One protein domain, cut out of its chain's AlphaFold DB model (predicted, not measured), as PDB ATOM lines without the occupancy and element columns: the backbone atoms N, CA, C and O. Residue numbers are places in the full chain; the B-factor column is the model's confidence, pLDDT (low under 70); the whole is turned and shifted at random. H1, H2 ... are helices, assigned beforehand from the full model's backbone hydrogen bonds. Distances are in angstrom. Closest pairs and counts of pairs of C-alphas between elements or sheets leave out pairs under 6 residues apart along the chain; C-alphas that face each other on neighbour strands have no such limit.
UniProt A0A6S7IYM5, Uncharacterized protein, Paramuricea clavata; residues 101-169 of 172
ATOM      1  N   LEU A 101     141.908 179.914 108.751       87.81
ATOM      2  CA  LEU A 101     142.388 180.630 109.931       87.81
ATOM      3  C   LEU A 101     141.516 180.301 111.145       87.81
ATOM      4  O   LEU A 101     142.031 179.892 112.188       87.81
ATOM      5  N   HIS A 102     140.193 180.429 111.013       84.06
ATOM      6  CA  HIS A 102     139.266 180.096 112.096       84.06
ATOM      7  C   HIS A 102     139.313 178.604 112.447       84.06
ATOM      8  O   HIS A 102     139.217 178.242 113.627       84.06
ATOM      9  N   LEU A 103     139.506 177.734 111.450       85.62
ATOM     10  CA  LEU A 103     139.692 176.305 111.674       85.62
ATOM     11  C   LEU A 103     140.967 176.028 112.479       85.62
ATOM     12  O   LEU A 103     140.909 175.318 113.485       85.62
ATOM     13  N   LEU A 104     142.100 176.616 112.090       90.19
ATOM     14  CA  LEU A 104     143.378 176.424 112.772       90.19
ATOM     15  C   LEU A 104     143.340 176.945 114.212       90.19
ATOM     16  O   LEU A 104     143.828 176.272 115.121       90.19
ATOM     17  N   LEU A 105     142.709 178.099 114.445       89.31
ATOM     18  CA  LEU A 105     142.500 178.631 115.793       89.31
ATOM     19  C   LEU A 105     141.689 177.657 116.656       89.31
ATOM     20  O   LEU A 105     142.050 177.403 117.804       89.31
ATOM     21  N   ARG A 106     140.630 177.053 116.099       87.94
ATOM     22  CA  ARG A 106     139.827 176.052 116.813       87.94
ATOM     23  C   ARG A 106     140.609 174.773 117.109       87.94
ATOM     24  O   ARG A 106     140.475 174.230 118.202       87.94
ATOM     25  N   VAL A 107     141.388 174.274 116.150       90.31
ATOM     26  CA  VAL A 107     142.233 173.085 116.343       90.31
ATOM     27  C   VAL A 107     143.261 173.350 117.440       90.31
ATOM     28  O   VAL A 107     143.407 172.539 118.351       90.31
ATOM     29  N   THR A 108     143.910 174.513 117.397       91.81
ATOM     30  CA  THR A 108     144.894 174.927 118.401       91.81
ATOM     31  C   THR A 108     144.264 175.011 119.791       91.81
ATOM     32  O   THR A 108     144.816 174.456 120.732       91.81
ATOM     33  N   ASP A 109     143.079 175.614 119.927       90.31
ATOM     34  CA  ASP A 109     142.350 175.701 121.203       90.31
ATOM     35  C   ASP A 109     142.065 174.316 121.820       90.31
ATOM     36  O   ASP A 109     142.300 174.086 123.011       90.31
ATOM     37  N   ILE A 110     141.637 173.353 120.995       90.31
ATOM     38  CA  ILE A 110     141.385 171.972 121.435       90.31
ATOM     39  C   ILE A 110     142.688 171.284 121.856       90.31
ATOM     40  O   ILE A 110     142.741 170.683 122.928       90.31
ATOM     41  N   LEU A 111     143.743 171.376 121.043       92.06
ATOM     42  CA  LEU A 111     145.034 170.752 121.351       92.06
ATOM     43  C   LEU A 111     145.652 171.333 122.624       92.06
ATOM     44  O   LEU A 111     146.113 170.580 123.480       92.06
ATOM     45  N   MET A 112     145.601 172.653 122.791       90.50
ATOM     46  CA  MET A 112     146.079 173.323 124.000       90.50
ATOM     47  C   MET A 112     145.277 172.894 125.227       90.50
ATOM     48  O   MET A 112     145.862 172.583 126.261       90.50
ATOM     49  N   THR A 113     143.949 172.803 125.112       90.44
ATOM     50  CA  THR A 113     143.094 172.303 126.199       90.44
ATOM     51  C   THR A 113     143.463 170.873 126.593       90.44
ATOM     52  O   THR A 113     143.538 170.571 127.786       90.44
ATOM     53  N   ASN A 114     143.737 170.005 125.616       90.88
ATOM     54  CA  ASN A 114     144.155 168.627 125.871       90.88
ATOM     55  C   ASN A 114     145.513 168.573 126.581       90.88
ATOM     56  O   ASN A 114     145.626 167.889 127.589       90.88
ATOM     57  N   LEU A 115     146.510 169.344 126.129       92.31
ATOM     58  CA  LEU A 115     147.828 169.412 126.777       92.31
ATOM     59  C   LEU A 115     147.743 169.886 128.232       92.31
ATOM     60  O   LEU A 115     148.386 169.314 129.108       92.31
ATOM     61  N   ILE A 116     146.936 170.918 128.501       89.75
ATOM     62  CA  ILE A 116     146.712 171.416 129.866       89.75
ATOM     63  C   ILE A 116     146.039 170.337 130.717       89.75
ATOM     64  O   ILE A 116     146.435 170.124 131.858       89.75
ATOM     65  N   THR A 117     145.024 169.663 130.169       88.88
ATOM     66  CA  THR A 117     144.281 168.614 130.884       88.88
ATOM     67  C   THR A 117     145.197 167.449 131.242       88.88
ATOM     68  O   THR A 117     145.227 167.060 132.406       88.88
ATOM     69  N   GLU A 118     146.006 166.982 130.292       91.06
ATOM     70  CA  GLU A 118     146.978 165.903 130.487       91.06
ATOM     71  C   GLU A 118     148.010 166.263 131.565       91.06
ATOM     72  O   GLU A 118     148.223 165.500 132.501       91.06
ATOM     73  N   ALA A 119     148.606 167.461 131.498       89.56
ATOM     74  CA  ALA A 119     149.577 167.906 132.500       89.56
ATOM     75  C   ALA A 119     148.965 167.958 133.912       89.56
ATOM     76  O   ALA A 119     149.602 167.565 134.887       89.56
ATOM     77  N   MET A 120     147.710 168.400 134.022       85.44
ATOM     78  CA  MET A 120     146.990 168.437 135.295       85.44
ATOM     79  C   MET A 120     146.611 167.049 135.815       85.44
ATOM     80  O   MET A 120     146.579 166.851 137.028       85.44
ATOM     81  N   GLU A 121     146.239 166.119 134.940       87.38
ATOM     82  CA  GLU A 121     145.949 164.730 135.316       87.38
ATOM     83  C   GLU A 121     147.220 164.028 135.782       87.38
ATOM     84  O   GLU A 121     147.223 163.443 136.863       87.38
ATOM     85  N   TRP A 122     148.330 164.242 135.081       88.38
ATOM     86  CA  TRP A 122     149.636 163.735 135.480       88.38
ATOM     87  C   TRP A 122     150.075 164.266 136.854       88.38
ATOM     88  O   TRP A 122     150.509 163.503 137.720       88.38
ATOM     89  N   ASP A 123     149.890 165.566 137.111       85.38
ATOM     90  CA  ASP A 123     150.152 166.157 138.428       85.38
ATOM     91  C   ASP A 123     149.247 165.588 139.535       85.38
ATOM     92  O   ASP A 123     149.676 165.467 140.687       85.38
ATOM     93  N   LYS A 124     147.991 165.237 139.221       83.62
ATOM     94  CA  LYS A 124     147.094 164.584 140.186       83.62
ATOM     95  C   LYS A 124     147.584 163.181 140.501       83.62
ATOM     96  O   LYS A 124     147.697 162.866 141.682       83.62
ATOM     97  N   ASP A 125     147.876 162.378 139.484       82.88
ATOM     98  CA  ASP A 125     148.284 160.984 139.646       82.88
ATOM     99  C   ASP A 125     149.566 160.882 140.488       82.88
ATOM    100  O   ASP A 125     149.598 160.158 141.484       82.88
ATOM    101  N   GLU A 126     150.574 161.719 140.218       79.19
ATOM    102  CA  GLU A 126     151.789 161.774 141.045       79.19
ATOM    103  C   GLU A 126     151.550 162.352 142.450       79.19
ATOM    104  O   GLU A 126     152.191 161.939 143.424       79.19
ATOM    105  N   GLY A 127     150.628 163.309 142.581       68.56
ATOM    106  CA  GLY A 127     150.227 163.879 143.866       68.56
ATOM    107  C   GLY A 127     149.464 162.893 144.760       68.56
ATOM    108  O   GLY A 127     149.552 162.989 145.986       68.56
ATOM    109  N   PHE A 128     148.746 161.930 144.173       58.81
ATOM    110  CA  PHE A 128     148.140 160.811 144.899       58.81
ATOM    111  C   PHE A 128     149.200 159.825 145.410       58.81
ATOM    112  O   PHE A 128     149.069 159.317 146.527       58.81
ATOM    113  N   GLU A 129     150.264 159.588 144.637       58.50
ATOM    114  CA  GLU A 129     151.359 158.684 145.014       58.50
ATOM    115  C   GLU A 129     152.284 159.273 146.092       58.50
ATOM    116  O   GLU A 129     152.761 158.557 146.979       58.50
ATOM    117  N   LYS A 130     152.522 160.590 146.069       56.31
ATOM    118  CA  LYS A 130     153.443 161.276 146.985       56.31
ATOM    119  C   LYS A 130     152.662 162.117 147.997       56.31
ATOM    120  O   LYS A 130     152.278 163.250 147.727       56.31
ATOM    121  N   ARG A 131     152.484 161.604 149.224       53.91
ATOM    122  CA  ARG A 131     151.918 162.340 150.381       53.91
ATOM    123  C   ARG A 131     152.826 163.492 150.871       53.91
ATOM    124  O   ARG A 131     153.143 163.521 152.050       53.91
ATOM    125  N   SER A 132     153.311 164.392 150.017       52.81
ATOM    126  CA  SER A 132     153.894 165.700 150.378       52.81
ATOM    127  C   SER A 132     154.578 166.343 149.169       52.81
ATOM    128  O   SER A 132     155.366 165.696 148.481       52.81
ATOM    129  N   GLY A 133     154.375 167.654 149.008       54.12
ATOM    130  CA  GLY A 133     155.427 168.542 148.516       54.12
ATOM    131  C   GLY A 133     155.027 169.455 147.368       54.12
ATOM    132  O   GLY A 133     154.606 170.585 147.598       54.12
ATOM    133  N   ALA A 134     155.206 168.993 146.136       56.62
ATOM    134  CA  ALA A 134     155.104 169.840 144.954       56.62
ATOM    135  C   ALA A 134     153.791 169.574 144.217       56.62
ATOM    136  O   ALA A 134     153.603 168.516 143.624       56.62
ATOM    137  N   LYS A 135     152.863 170.529 144.287       70.19
ATOM    138  CA  LYS A 135     151.654 170.520 143.460       70.19
ATOM    139  C   LYS A 135     151.983 171.204 142.134       70.19
ATOM    140  O   LYS A 135     152.594 172.265 142.171       70.19
ATOM    141  N   ASN A 136     151.501 170.654 141.022       76.44
ATOM    142  CA  ASN A 136     151.505 171.284 139.693       76.44
ATOM    143  C   ASN A 136     152.869 171.366 138.965       76.44
ATOM    144  O   ASN A 136     153.109 172.325 138.233       76.44
ATOM    145  N   VAL A 137     153.769 170.393 139.146       87.12
ATOM    146  CA  VAL A 137     155.111 170.409 138.524       87.12
ATOM    147  C   VAL A 137     155.020 170.352 136.997       87.12
ATOM    148  O   VAL A 137     155.702 171.107 136.296       87.12
ATOM    149  N   HIS A 138     154.181 169.463 136.468       88.50
ATOM    150  CA  HIS A 138     154.021 169.271 135.028       88.50
ATOM    151  C   HIS A 138     153.296 170.452 134.392       88.50
ATOM    152  O   HIS A 138     153.716 170.937 133.338       88.50
ATOM    153  N   LEU A 139     152.267 170.977 135.058       87.62
ATOM    154  CA  LEU A 139     151.559 172.174 134.618       87.62
ATOM    155  C   LEU A 139     152.478 173.404 134.576       87.62
ATOM    156  O   LEU A 139     152.466 174.134 133.586       87.62
ATOM    157  N   GLU A 140     153.305 173.632 135.600       89.06
ATOM    158  CA  GLU A 140     154.277 174.736 135.601       89.06
ATOM    159  C   GLU A 140     155.308 174.582 134.482       89.06
ATOM    160  O   GLU A 140     155.618 175.545 133.778       89.06
ATOM    161  N   LYS A 141     155.803 173.360 134.253       91.75
ATOM    162  CA  LYS A 141     156.724 173.076 133.149       91.75
ATOM    163  C   LYS A 141     156.085 173.361 131.789       91.75
ATOM    164  O   LYS A 141     156.741 173.946 130.925       91.75
ATOM    165  N   LEU A 142     154.817 172.989 131.600       91.62
ATOM    166  CA  LEU A 142     154.061 173.292 130.385       91.62
ATOM    167  C   LEU A 142     153.912 174.807 130.192       91.62
ATOM    168  O   LEU A 142     154.226 175.312 129.115       91.62
ATOM    169  N   ILE A 143     153.506 175.537 131.235       90.62
ATOM    170  CA  ILE A 143     153.363 177.000 131.198       90.62
ATOM    171  C   ILE A 143     154.693 177.663 130.825       90.62
ATOM    172  O   ILE A 143     154.725 178.463 129.894       90.62
ATOM    173  N   ASN A 144     155.791 177.286 131.484       92.25
ATOM    174  CA  ASN A 144     157.121 177.834 131.203       92.25
ATOM    175  C   ASN A 144     157.575 177.531 129.768       92.25
ATOM    176  O   ASN A 144     158.171 178.383 129.112       92.25
ATOM    177  N   THR A 145     157.260 176.338 129.254       93.31
ATOM    178  CA  THR A 145     157.578 175.960 127.869       93.31
ATOM    179  C   THR A 145     156.808 176.830 126.881       93.31
ATOM    180  O   THR A 145     157.401 177.369 125.953       93.31
ATOM    181  N   ILE A 146     155.510 177.042 127.105       90.69
ATOM    182  CA  ILE A 146     154.688 177.919 126.262       90.69
ATOM    183  C   ILE A 146     155.203 179.362 126.324       90.69
ATOM    184  O   ILE A 146     155.384 179.997 125.289       90.69
ATOM    185  N   GLN A 147     155.506 179.869 127.519       91.81
ATOM    186  CA  GLN A 147     156.035 181.223 127.703       91.81
ATOM    187  C   GLN A 147     157.408 181.420 127.048       91.81
ATOM    188  O   GLN A 147     157.704 182.509 126.557       91.81
ATOM    189  N   SER A 148     158.223 180.364 126.958       94.94
ATOM    190  CA  SER A 148     159.512 180.409 126.254       94.94
ATOM    191  C   SER A 148     159.375 180.675 124.750       94.94
ATOM    192  O   SER A 148     160.307 181.182 124.132       94.94
ATOM    193  N   CYS A 149     158.194 180.427 124.174       91.31
ATOM    194  CA  CYS A 149     157.866 180.781 122.793       91.31
ATOM    195  C   CYS A 149     157.534 182.277 122.608       91.31
ATOM    196  O   CYS A 149     157.140 182.675 121.515       91.31
ATOM    197  N   GLY A 150     157.654 183.107 123.651       91.06
ATOM    198  CA  GLY A 150     157.391 184.548 123.578       91.06
ATOM    199  C   GLY A 150     155.918 184.935 123.734       91.06
ATOM    200  O   GLY A 150     155.549 186.056 123.398       91.06
ATOM    201  N   VAL A 151     155.070 184.033 124.236       88.38
ATOM    202  CA  VAL A 151     153.639 184.297 124.455       88.38
ATOM    203  C   VAL A 151     153.300 184.384 125.940       88.38
ATOM    204  O   VAL A 151     153.764 183.590 126.756       88.38
ATOM    205  N   SER A 152     152.434 185.330 126.304       86.19
ATOM    206  CA  SER A 152     151.861 185.378 127.653       86.19
ATOM    207  C   SER A 152     150.819 184.271 127.817       86.19
ATOM    208  O   SER A 152     149.853 184.190 127.058       86.19
ATOM    209  N   PHE A 153     151.002 183.407 128.816       85.25
ATOM    210  CA  PHE A 153     150.116 182.269 129.053       85.25
ATOM    211  C   PHE A 153     149.848 182.064 130.543       85.25
ATOM    212  O   PHE A 153     150.785 182.012 131.342       85.25
ATOM    213  N   GLN A 154     148.568 181.953 130.907       82.25
ATOM    214  CA  GLN A 154     148.102 181.768 132.282       82.25
ATOM    215  C   GLN A 154     146.930 180.779 132.314       82.25
ATOM    216  O   GLN A 154     146.054 180.798 131.447       82.25
ATOM    217  N   VAL A 155     146.906 179.916 133.332       79.75
ATOM    218  CA  VAL A 155     145.850 178.916 133.544       79.75
ATOM    219  C   VAL A 155     145.089 179.264 134.819       79.75
ATOM    220  O   VAL A 155     145.695 179.522 135.857       79.75
ATOM    221  N   TRP A 156     143.756 179.251 134.752       74.38
ATOM    222  CA  TRP A 156     142.882 179.601 135.873       74.38
ATOM    223  C   TRP A 156     141.963 178.433 136.224       74.38
ATOM    224  O   TRP A 156     141.383 177.791 135.348       74.38
ATOM    225  N   GLU A 157     141.751 178.198 137.517       61.94
ATOM    226  CA  GLU A 157     140.832 177.169 137.997       61.94
ATOM    227  C   GLU A 157     139.557 177.804 138.567       61.94
ATOM    228  O   GLU A 157     139.579 178.506 139.581       61.94
ATOM    229  N   LYS A 158     138.404 177.542 137.940       59.00
ATOM    230  CA  LYS A 158     137.107 177.888 138.538       59.00
ATOM    231  C   LYS A 158     136.794 176.904 139.661       59.00
ATOM    232  O   LYS A 158     136.535 175.734 139.396       59.00
ATOM    233  N   LYS A 159     136.723 177.404 140.899       52.00
ATOM    234  CA  LYS A 159     136.471 176.606 142.114       52.00
ATOM    235  C   LYS A 159     135.153 175.801 142.116       52.00
ATOM    236  O   LYS A 159     135.052 174.875 142.905       52.00
ATOM    237  N   ASN A 160     134.185 176.098 141.233       49.03
ATOM    238  CA  ASN A 160     132.823 175.525 141.271       49.03
ATOM    239  C   ASN A 160     132.268 175.023 139.913       49.03
ATOM    240  O   ASN A 160     131.053 174.945 139.753       49.03
ATOM    241  N   ALA A 161     133.096 174.718 138.907       45.25
ATOM    242  CA  ALA A 161     132.601 174.258 137.599       45.25
ATOM    243  C   ALA A 161     133.154 172.878 137.210       45.25
ATOM    244  O   ALA A 161     134.354 172.635 137.295       45.25
ATOM    245  N   VAL A 162     132.271 172.007 136.703       43.31
ATOM    246  CA  VAL A 162     132.580 170.655 136.180       43.31
ATOM    247  C   VAL A 162     133.493 170.703 134.938       43.31
ATOM    248  O   VAL A 162     134.098 169.702 134.573       43.31
ATOM    249  N   LYS A 163     133.649 171.877 134.304       42.72
ATOM    250  CA  LYS A 163     134.608 172.129 133.217       42.72
ATOM    251  C   LYS A 163     135.509 173.318 133.546       42.72
ATOM    252  O   LYS A 163     135.017 174.393 133.896       42.72
ATOM    253  N   ARG A 164     136.822 173.112 133.411       52.94
ATOM    254  CA  ARG A 164     137.882 174.114 133.612       52.94
ATOM    255  C   ARG A 164     138.316 174.668 132.256       52.94
ATOM    256  O   ARG A 164     138.315 173.935 131.275       52.94
ATOM    257  N   VAL A 165     138.622 175.963 132.202       51.34
ATOM    258  CA  VAL A 165     138.935 176.696 130.966       51.34
ATOM    259  C   VAL A 165     140.270 177.402 131.175       51.34
ATOM    260  O   VAL A 165     140.369 178.253 132.057       51.34
ATOM    261  N   GLY A 166     141.291 177.046 130.394       48.09
ATOM    262  CA  GLY A 166     142.492 177.871 130.241       48.09
ATOM    263  C   GLY A 166     142.211 179.001 129.249       48.09
ATOM    264  O   GLY A 166     141.424 178.808 128.326       48.09
ATOM    265  N   SER A 167     142.805 180.184 129.429       46.34
ATOM    266  CA  SER A 167     142.690 181.260 128.437       46.34
ATOM    267  C   SER A 167     144.063 181.819 128.088       46.34
ATOM    268  O   SER A 167     144.763 182.336 128.958       46.34
ATOM    269  N   MET A 168     144.419 181.798 126.806       44.81
ATOM    270  CA  MET A 168     145.495 182.635 126.277       44.81
ATOM    271  C   MET A 168     145.025 184.087 126.278       44.81
ATOM    272  O   MET A 168     144.019 184.412 125.651       44.81
ATOM    273  N   THR A 169     145.739 184.962 126.981       41.84
ATOM    274  CA  THR A 169     145.551 186.408 126.835       41.84
ATOM    275  C   THR A 169     146.733 186.936 126.041       41.84
ATOM    276  O   THR A 169     147.877 186.864 126.482       41.84
TER     277      THR A 169
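Overview. This is residues 101 to 169 of the 172 residues of an uncharacterized protein of Paramuricea clavata (UniProt A0A6S7IYM5). A long helix, H1, and a shorter one, H2, form a helical hairpin in which H2 folds back beside part of H1; the last stretch, residues 149 to 169, is a long loop that folds back on itself. Residues 101 to 108 of H1 stick out at one end, and residues 128 to 133 at the other. The 69 printed residues hold two named helices, H1 then H2, and no named strand; the class is all helix. The whole is only just loose, close to compact, with a radius of gyration of the C-alphas of 13.4 A, and spans 45 by 29 by 17 A.

Arrangement. H1, residues 101 to 129, and H2, residues 137 to 148, touch and run opposite ways at a shallow tilt of 32 degrees, only just short of steep. Residues 116 to 123 of H1 alone touch H2, which does so with 137 to 142 alone; the closest C-alphas are those of Ala 119 and Leu 139, 5.2 A apart. In both helices every O i to N i+4 pair is within hydrogen-bond range.

Along the chain. H1 measures 42.3 A from C-alpha 101 at (142.388, 180.630, 109.931) to C-alpha 129. H2 measures 16.4 A and ends with C-alpha 148 at (159.512, 180.409, 126.254). Residues 153 to 154 pair with 167 to 168, antiparallel.

Size, cuts and confidence. The C-alphas farthest apart, of Leu 101 and Arg 131, are 45.4 A apart. The printed part has no cut, and the link from H1 to H2 is short. The model's pLDDT is under 70 at residues 127 to 134 and 157 to 169.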